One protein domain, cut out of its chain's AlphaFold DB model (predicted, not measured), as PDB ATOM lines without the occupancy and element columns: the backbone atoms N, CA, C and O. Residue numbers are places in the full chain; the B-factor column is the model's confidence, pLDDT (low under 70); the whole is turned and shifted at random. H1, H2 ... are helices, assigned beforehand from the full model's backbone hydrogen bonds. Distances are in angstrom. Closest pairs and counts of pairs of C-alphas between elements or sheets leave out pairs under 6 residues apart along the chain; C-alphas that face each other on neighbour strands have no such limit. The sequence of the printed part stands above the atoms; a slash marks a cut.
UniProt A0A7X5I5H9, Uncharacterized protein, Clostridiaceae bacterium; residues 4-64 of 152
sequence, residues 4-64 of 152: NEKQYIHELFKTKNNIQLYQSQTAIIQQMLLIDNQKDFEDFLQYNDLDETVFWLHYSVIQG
ATOM      1  N   ASN A   4     292.113 216.706 248.463       90.69
ATOM      2  CA  ASN A   4     291.355 217.643 249.294       90.69
ATOM      3  C   ASN A   4     291.359 217.257 250.781       90.69
ATOM      4  O   ASN A   4     291.373 218.129 251.645       90.69
ATOM      5  N   GLU A   5     291.352 215.960 251.095       93.25
ATOM      6  CA  GLU A   5     291.374 215.482 252.480       93.25
ATOM      7  C   GLU A   5     292.730 215.767 253.124       93.25
ATOM      8  O   GLU A   5     292.793 216.295 254.232       93.25
ATOM      9  N   LYS A   6     293.823 215.499 252.398       94.50
ATOM     10  CA  LYS A   6     295.173 215.776 252.895       94.50
ATOM     11  C   LYS A   6     295.406 217.258 253.150       94.50
ATOM     12  O   LYS A   6     295.960 217.611 254.186       94.50
ATOM     13  N   GLN A   7     294.955 218.118 252.237       96.25
ATOM     14  CA  GLN A   7     295.025 219.569 252.421       96.25
ATOM     15  C   GLN A   7     294.210 220.027 253.632       96.25
ATOM     16  O   GLN A   7     294.690 220.837 254.419       96.25
ATOM     17  N   TYR A   8     293.005 219.483 253.812       97.06
ATOM     18  CA  TYR A   8     292.175 219.791 254.972       97.06
ATOM     19  C   TYR A   8     292.861 219.400 256.288       97.06
ATOM     20  O   TYR A   8     292.964 220.231 257.187       97.06
ATOM     21  N   ILE A   9     293.385 218.174 256.382       97.69
ATOM     22  CA  ILE A   9     294.120 217.694 257.561       97.69
ATOM     23  C   ILE A   9     295.343 218.578 257.841       97.69
ATOM     24  O   ILE A   9     295.532 219.007 258.978       97.69
ATOM     25  N   HIS A  10     296.133 218.902 256.814       97.62
ATOM     26  CA  HIS A  10     297.306 219.767 256.954       97.62
ATOM     27  C   HIS A  10     296.942 221.153 257.515       97.62
ATOM     28  O   HIS A  10     297.605 221.667 258.417       97.62
ATOM     29  N   GLU A  11     295.846 221.758 257.046       98.12
ATOM     30  CA  GLU A  11     295.380 223.035 257.594       98.12
ATOM     31  C   GLU A  11     294.907 222.913 259.055       98.12
ATOM     32  O   GLU A  11     295.105 223.850 259.833       98.12
ATOM     33  N   LEU A  12     294.349 221.771 259.482       98.19
ATOM     34  CA  LEU A  12     294.021 221.538 260.898       98.19
ATOM     35  C   LEU A  12     295.279 221.485 261.778       98.19
ATOM     36  O   LEU A  12     295.283 222.105 262.842       98.19
ATOM     37  N   PHE A  13     296.349 220.824 261.323       97.94
ATOM     38  CA  PHE A  13     297.647 220.835 262.011       97.94
ATOM     39  C   PHE A  13     298.219 222.251 262.111       97.94
ATOM     40  O   PHE A  13     298.539 222.733 263.197       97.94
ATOM     41  N   LYS A  14     298.266 222.964 260.985       97.62
ATOM     42  CA  LYS A  14     298.789 224.333 260.894       97.62
ATOM     43  C   LYS A  14     298.030 225.334 261.767       97.62
ATOM     44  O   LYS A  14     298.633 226.250 262.321       97.62
ATOM     45  N   THR A  15     296.714 225.169 261.897       97.50
ATOM     46  CA  THR A  15     295.862 226.013 262.754       97.50
ATOM     47  C   THR A  15     295.770 225.515 264.199       97.50
ATOM     48  O   THR A  15     295.093 226.152 265.006       97.50
ATOM     49  N   LYS A  16     296.449 224.408 264.543       96.38
ATOM     50  CA  LYS A  16     296.364 223.715 265.840       96.38
ATOM     51  C   LYS A  16     294.924 223.391 266.264       96.38
ATOM     52  O   LYS A  16     294.590 223.401 267.450       96.38
ATOM     53  N   ASN A  17     294.046 223.096 265.305       97.69
ATOM     54  CA  ASN A  17     292.664 222.716 265.590       97.69
ATOM     55  C   ASN A  17     292.569 221.222 265.944       97.69
ATOM     56  O   ASN A  17     291.994 220.411 265.214       97.69
ATOM     57  N   ASN A  18     293.166 220.867 267.082       97.00
ATOM     58  CA  ASN A  18     293.384 219.481 267.497       97.00
ATOM     59  C   ASN A  18     292.073 218.718 267.746       97.00
ATOM     60  O   ASN A  18     291.984 217.533 267.438       97.00
ATOM     61  N   ILE A  19     291.031 219.390 268.246       96.94
ATOM     62  CA  ILE A  19     289.728 218.757 268.509       96.94
ATOM     63  C   ILE A  19     289.031 218.382 267.198       96.94
ATOM     64  O   ILE A  19     288.554 217.257 267.055       96.94
ATOM     65  N   GLN A  20     289.024 219.279 266.207       98.12
ATOM     66  CA  GLN A  20     288.479 218.966 264.885       98.12
ATOM     67  C   GLN A  20     289.299 217.874 264.182       98.12
ATOM     68  O   GLN A  20     288.739 217.021 263.485       98.12
ATOM     69  N   LEU A  21     290.621 217.873 264.375       97.94
ATOM     70  CA  LEU A  21     291.494 216.824 263.860       97.94
ATOM     71  C   LEU A  21     291.124 215.461 264.464       97.94
ATOM     72  O   LEU A  21     290.873 214.521 263.716       97.94
ATOM     73  N   TYR A  22     290.970 215.373 265.789       98.12
ATOM     74  CA  TYR A  22     290.507 214.159 266.468       98.12
ATOM     75  C   TYR A  22     289.144 213.686 265.975       98.12
ATOM     76  O   TYR A  22     288.973 212.508 265.676       98.12
ATOM     77  N   GLN A  23     288.175 214.588 265.841       97.25
ATOM     78  CA  GLN A  23     286.828 214.227 265.394       97.25
ATOM     79  C   GLN A  23     286.798 213.717 263.952       97.25
ATOM     80  O   GLN A  23     286.040 212.805 263.634       97.25
ATOM     81  N   SER A  24     287.617 214.295 263.071       96.44
ATOM     82  CA  SER A  24     287.656 213.892 261.662       96.44
ATOM     83  C   SER A  24     288.544 212.674 261.401       96.44
ATOM     84  O   SER A  24     288.298 211.952 260.439       96.44
ATOM     85  N   GLN A  25     289.551 212.426 262.244       97.44
ATOM     86  CA  GLN A  25     290.571 211.384 262.062       97.44
ATOM     87  C   GLN A  25     290.678 210.455 263.285       97.44
ATOM     88  O   GLN A  25     291.761 209.974 263.620       97.44
ATOM     89  N   THR A  26     289.553 210.189 263.960       97.06
ATOM     90  CA  THR A  26     289.505 209.504 265.266       97.06
ATOM     91  C   THR A  26     290.285 208.198 265.286       97.06
ATOM     92  O   THR A  26     291.150 208.023 266.135       97.06
ATOM     93  N   ALA A  27     290.033 207.302 264.328       96.19
ATOM     94  CA  ALA A  27     290.680 205.991 264.298       96.19
ATOM     95  C   ALA A  27     292.212 206.088 264.181       96.19
ATOM     96  O   ALA A  27     292.929 205.270 264.751       96.19
ATOM     97  N   ILE A  28     292.713 207.100 263.466       97.19
ATOM     98  CA  ILE A  28     294.151 207.318 263.281       97.19
ATOM     99  C   ILE A  28     294.766 207.850 264.571       97.19
ATOM    100  O   ILE A  28     295.783 207.327 265.010       97.19
ATOM    101  N   ILE A  29     294.139 208.847 265.206       97.50
ATOM    102  CA  ILE A  29     294.665 209.426 266.450       97.50
ATOM    103  C   ILE A  29     294.616 208.415 267.598       97.50
ATOM    104  O   ILE A  29     295.585 208.299 268.342       97.50
ATOM    105  N   GLN A  30     293.535 207.645 267.706       96.25
ATOM    106  CA  GLN A  30     293.422 206.582 268.704       96.25
ATOM    107  C   GLN A  30     294.503 205.512 268.524       96.25
ATOM    108  O   GLN A  30     295.164 205.149 269.492       96.25
ATOM    109  N   GLN A  31     294.749 205.063 267.286       94.62
ATOM    110  CA  GLN A  31     295.837 204.125 266.999       94.62
ATOM    111  C   GLN A  31     297.217 204.729 267.301       94.62
ATOM    112  O   GLN A  31     298.063 204.040 267.859       94.62
ATOM    113  N   MET A  32     297.451 205.988 266.918       95.75
ATOM    114  CA  MET A  32     298.741 206.669 267.072       95.75
ATOM    115  C   MET A  32     299.133 206.881 268.534       95.75
ATOM    116  O   MET A  32     300.299 206.736 268.884       95.75
ATOM    117  N   LEU A  33     298.165 207.242 269.376       95.75
ATOM    118  CA  LEU A  33     298.409 207.585 270.777       95.75
ATOM    119  C   LEU A  33     298.092 206.440 271.749       95.75
ATOM    120  O   LEU A  33     298.296 206.605 272.946       95.75
ATOM    121  N   LEU A  34     297.584 205.306 271.252       93.62
ATOM    122  CA  LEU A  34     297.094 204.182 272.062       93.62
ATOM    123  C   LEU A  34     296.047 204.615 273.103       93.62
ATOM    124  O   LEU A  34     296.114 204.240 274.273       93.62
ATOM    125  N   ILE A  35     295.080 205.418 272.658       95.62
ATOM    126  CA  ILE A  35     293.988 205.945 273.485       95.62
ATOM    127  C   ILE A  35     292.627 205.477 272.978       95.62
ATOM    128  O   ILE A  35     292.457 205.210 271.788       95.62
ATOM    129  N   ASP A  36     291.628 205.462 273.860       95.19
ATOM    130  CA  ASP A  36     290.323 204.877 273.547       95.19
ATOM    131  C   ASP A  36     289.256 205.923 273.206       95.19
ATOM    132  O   ASP A  36     288.251 205.615 272.557       95.19
ATOM    133  N   ASN A  37     289.410 207.164 273.676       96.38
ATOM    134  CA  ASN A  37     288.340 208.155 273.596       96.38
ATOM    135  C   ASN A  37     288.837 209.617 273.596       96.38
ATOM    136  O   ASN A  37     290.020 209.905 273.754       96.38
ATOM    137  N   GLN A  38     287.903 210.557 273.400       96.88
ATOM    138  CA  GLN A  38     288.219 211.987 273.282       96.88
ATOM    139  C   GLN A  38     288.776 212.574 274.580       96.88
ATOM    140  O   GLN A  38     289.596 213.484 274.529       96.88
ATOM    141  N   LYS A  39     288.349 212.069 275.740       97.56
ATOM    142  CA  LYS A  39     288.842 212.567 277.023       97.56
ATOM    143  C   LYS A  39     290.330 212.256 277.182       97.56
ATOM    144  O   LYS A  39     291.085 213.149 277.536       97.56
ATOM    145  N   ASP A  40     290.750 211.040 276.837       97.69
ATOM    146  CA  ASP A  40     292.168 210.659 276.851       97.69
ATOM    147  C   ASP A  40     292.994 211.562 275.915       97.69
ATOM    148  O   ASP A  40     294.114 211.956 276.236       97.69
ATOM    149  N   PHE A  41     292.421 211.938 274.766       97.75
ATOM    150  CA  PHE A  41     293.051 212.865 273.829       97.75
ATOM    151  C   PHE A  41     293.188 214.282 274.406       97.75
ATOM    152  O   PHE A  41     294.244 214.901 274.295       97.75
ATOM    153  N   GLU A  42     292.139 214.802 275.040       97.38
ATOM    154  CA  GLU A  42     292.175 216.102 275.718       97.38
ATOM    155  C   GLU A  42     293.178 216.111 276.880       97.38
ATOM    156  O   GLU A  42     293.893 217.098 277.057       97.38
ATOM    157  N   ASP A  43     293.279 215.011 277.629       97.31
ATOM    158  CA  ASP A  43     294.274 214.831 278.688       97.31
ATOM    159  C   ASP A  43     295.704 214.795 278.114       97.31
ATOM    160  O   ASP A  43     296.601 215.440 278.661       97.31
ATOM    161  N   PHE A  44     295.922 214.136 276.971       96.50
ATOM    162  CA  PHE A  44     297.206 214.146 276.258       96.50
ATOM    163  C   PHE A  44     297.637 215.566 275.842       96.50
ATOM    164  O   PHE A  44     298.791 215.952 276.060       96.50
ATOM    165  N   LEU A  45     296.709 216.360 275.293       96.94
ATOM    166  CA  LEU A  45     296.974 217.719 274.800       96.94
ATOM    167  C   LEU A  45     297.348 218.726 275.896       96.94
ATOM    168  O   LEU A  45     297.872 219.796 275.588       96.94
ATOM    169  N   GLN A  46     297.093 218.419 277.170       96.06
ATOM    170  CA  GLN A  46     297.524 219.277 278.280       96.06
ATOM    171  C   GLN A  46     299.050 219.321 278.421       96.06
ATOM    172  O   GLN A  46     299.584 220.285 278.972       96.06
ATOM    173  N   TYR A  47     299.744 218.289 277.934       93.81
ATOM    174  CA  TYR A  47     301.181 218.113 278.140       93.81
ATOM    175  C   TYR A  47     301.973 217.981 276.838       93.81
ATOM    176  O   TYR A  47     303.186 218.180 276.858       93.81
ATOM    177  N   ASN A  48     301.315 217.666 275.720       94.25
ATOM    178  CA  ASN A  48     301.974 217.334 274.459       94.25
ATOM    179  C   ASN A  48     301.303 218.032 273.266       94.25
ATOM    180  O   ASN A  48     300.090 218.244 273.251       94.25
ATOM    181  N   ASP A  49     302.094 218.348 272.241       93.94
ATOM    182  CA  ASP A  49     301.601 218.723 270.911       93.94
ATOM    183  C   ASP A  49     301.536 217.464 270.021       93.94
ATOM    184  O   ASP A  49     302.233 216.483 270.272       93.94
ATOM    185  N   LEU A  50     300.713 217.497 268.966       96.25
ATOM    186  CA  LEU A  50     300.720 216.449 267.944       96.25
ATOM    187  C   LEU A  50     301.789 216.718 266.886       96.25
ATOM    188  O   LEU A  50     301.932 217.839 266.398       96.25
ATOM    189  N   ASP A  51     302.450 215.647 266.465       96.56
ATOM    190  CA  ASP A  51     303.415 215.650 265.372       96.56
ATOM    191  C   ASP A  51     302.726 215.196 264.082       96.56
ATOM    192  O   ASP A  51     302.237 214.068 263.964       96.56
ATOM    193  N   GLU A  52     302.680 216.099 263.106       97.81
ATOM    194  CA  GLU A  52     302.063 215.845 261.809       97.81
ATOM    195  C   GLU A  52     302.785 214.735 261.023       97.81
ATOM    196  O   GLU A  52     302.148 213.944 260.325       97.81
ATOM    197  N   THR A  53     304.108 214.630 261.146       96.81
ATOM    198  CA  THR A  53     304.903 213.602 260.463       96.81
ATOM    199  C   THR A  53     304.534 212.216 260.979       96.81
ATOM    200  O   THR A  53     304.291 211.309 260.178       96.81
ATOM    201  N   VAL A  54     304.418 212.065 262.300       96.94
ATOM    202  CA  VAL A  54     304.000 210.808 262.943       96.94
ATOM    203  C   VAL A  54     302.559 210.469 262.573       96.94
ATOM    204  O   VAL A  54     302.257 209.332 262.201       96.94
ATOM    205  N   PHE A  55     301.673 211.468 262.551       97.81
ATOM    206  CA  PHE A  55     300.303 211.283 262.079       97.81
ATOM    207  C   PHE A  55     300.256 210.704 260.661       97.81
ATOM    208  O   PHE A  55     299.499 209.766 260.406       97.81
ATOM    209  N   TRP A  56     301.077 211.209 259.734       97.69
ATOM    210  CA  TRP A  56     301.092 210.706 258.359       97.69
ATOM    211  C   TRP A  56     301.560 209.248 258.247       97.69
ATOM    212  O   TRP A  56     301.087 208.534 257.354       97.69
ATOM    213  N   LEU A  57     302.416 208.772 259.159       97.44
ATOM    214  CA  LEU A  57     302.792 207.356 259.236       97.44
ATOM    215  C   LEU A  57     301.571 206.490 259.577       97.44
ATOM    216  O   LEU A  57     301.239 205.578 258.815       97.44
ATOM    217  N   HIS A  58     300.834 206.829 260.635       97.38
ATOM    218  CA  HIS A  58     299.620 206.105 261.036       97.38
ATOM    219  C   HIS A  58     298.476 206.240 260.027       97.38
ATOM    220  O   HIS A  58     297.800 205.257 259.713       97.38
ATOM    221  N   TYR A  59     298.302 207.421 259.431       97.12
ATOM    222  CA  TYR A  59     297.362 207.629 258.332       97.12
ATOM    223  C   TYR A  59     297.623 206.616 257.208       97.12
ATOM    224  O   TYR A  59     296.698 205.954 256.737       97.12
ATOM    225  N   SER A  60     298.889 206.421 256.818       96.62
ATOM    226  CA  SER A  60     299.258 205.468 255.763       96.62
ATOM    227  C   SER A  60     298.914 204.011 256.107       96.62
ATOM    228  O   SER A  60     298.591 203.231 255.211       96.62
ATOM    229  N   VAL A  61     298.916 203.639 257.390       96.56
ATOM    230  CA  VAL A  61     298.513 202.302 257.858       96.56
ATOM    231  C   VAL A  61     297.011 202.108 257.689       96.56
ATOM    232  O   VAL A  61     296.581 201.106 257.121       96.56
ATOM    233  N   ILE A  62     296.204 203.086 258.112       94.75
ATOM    234  CA  ILE A  62     294.739 203.031 257.988       94.75
ATOM    235  C   ILE A  62     294.294 203.021 256.519       94.75
ATOM    236  O   ILE A  62     293.352 202.312 256.166       94.75
ATOM    237  N   GLN A  63     295.017 203.713 255.634       93.88
ATOM    238  CA  GLN A  63     294.791 203.633 254.184       93.88
ATOM    239  C   GLN A  63     295.304 202.321 253.551       93.88
ATOM    240  O   GLN A  63     295.137 202.091 252.351       93.88
ATOM    241  N   GLY A  64     295.948 201.449 254.332       95.12
ATOM    242  CA  GLY A  64     296.532 200.192 253.871       95.12
ATOM    243  C   GLY A  64     297.758 200.375 252.974       95.12
ATOM    244  O   GLY A  64     298.115 199.455 252.235       95.12
TER     245      GLY A  64
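AT A GLANCE: This is residues 4 to 64 of the 152 residues of an uncharacterized protein of Clostridiaceae bacterium (UniProt A0A7X5I5H9). Five short helices cluster into a small body: H2 and H3 lie nearest its middle, H1 and H5 splay apart as a V from near Phe 13 and Glu 52, and H4 sits at the end opposite the V's open side. H1 and H2 make a hairpin, H5 crosses H3 steeply, and residues 46 to 51 run back from H4 to H5. The printed part has 61 residues with five named helices, H1 to H5 in chain order, and no named strand; the class is all helix. It is compact, with a radius of gyration of the C-alphas of 10.8 A, and spans 29 by 26 by 18 A.

HOW THE PARTS SIT: H1, residues 4 to 14, touches H2, residues 18 to 24, in a helical hairpin at a shallow tilt of 20 degrees, opposite ways; their closest C-alphas, of Leu 12 and Leu 21, are 6.1 A apart. H5, residues 52 to 62, is close to H1 but not clearly touching, the closest C-alphas being those of Phe 13 and Glu 52 at 6.7 A. H5 touches H3, residues 26 to 33, at a steep tilt of 62 degrees, with the closest C-alphas, of Ile 28 and Tyr 59, 5.9 A apart. H4, residues 38 to 45, touches no helix but is near H3. H1 and H4 are apart. In H1, H2, H3, H4 and H5 every O i to N i+4 pair is within hydrogen-bond range.

IN THESE COORDINATES: H1 begins at C-alpha 4 (291.355, 217.643, 249.294) and is 15.3 A long. H5 is 15.2 A long and ends at C-alpha 62 (294.739, 203.031, 257.988).

THE WHOLE: The C-alphas farthest apart, of Gln 46 and Gly 64, are 31.0 A apart. The printed part has no cut and no long link. No printed residue is under 70 in pLDDT.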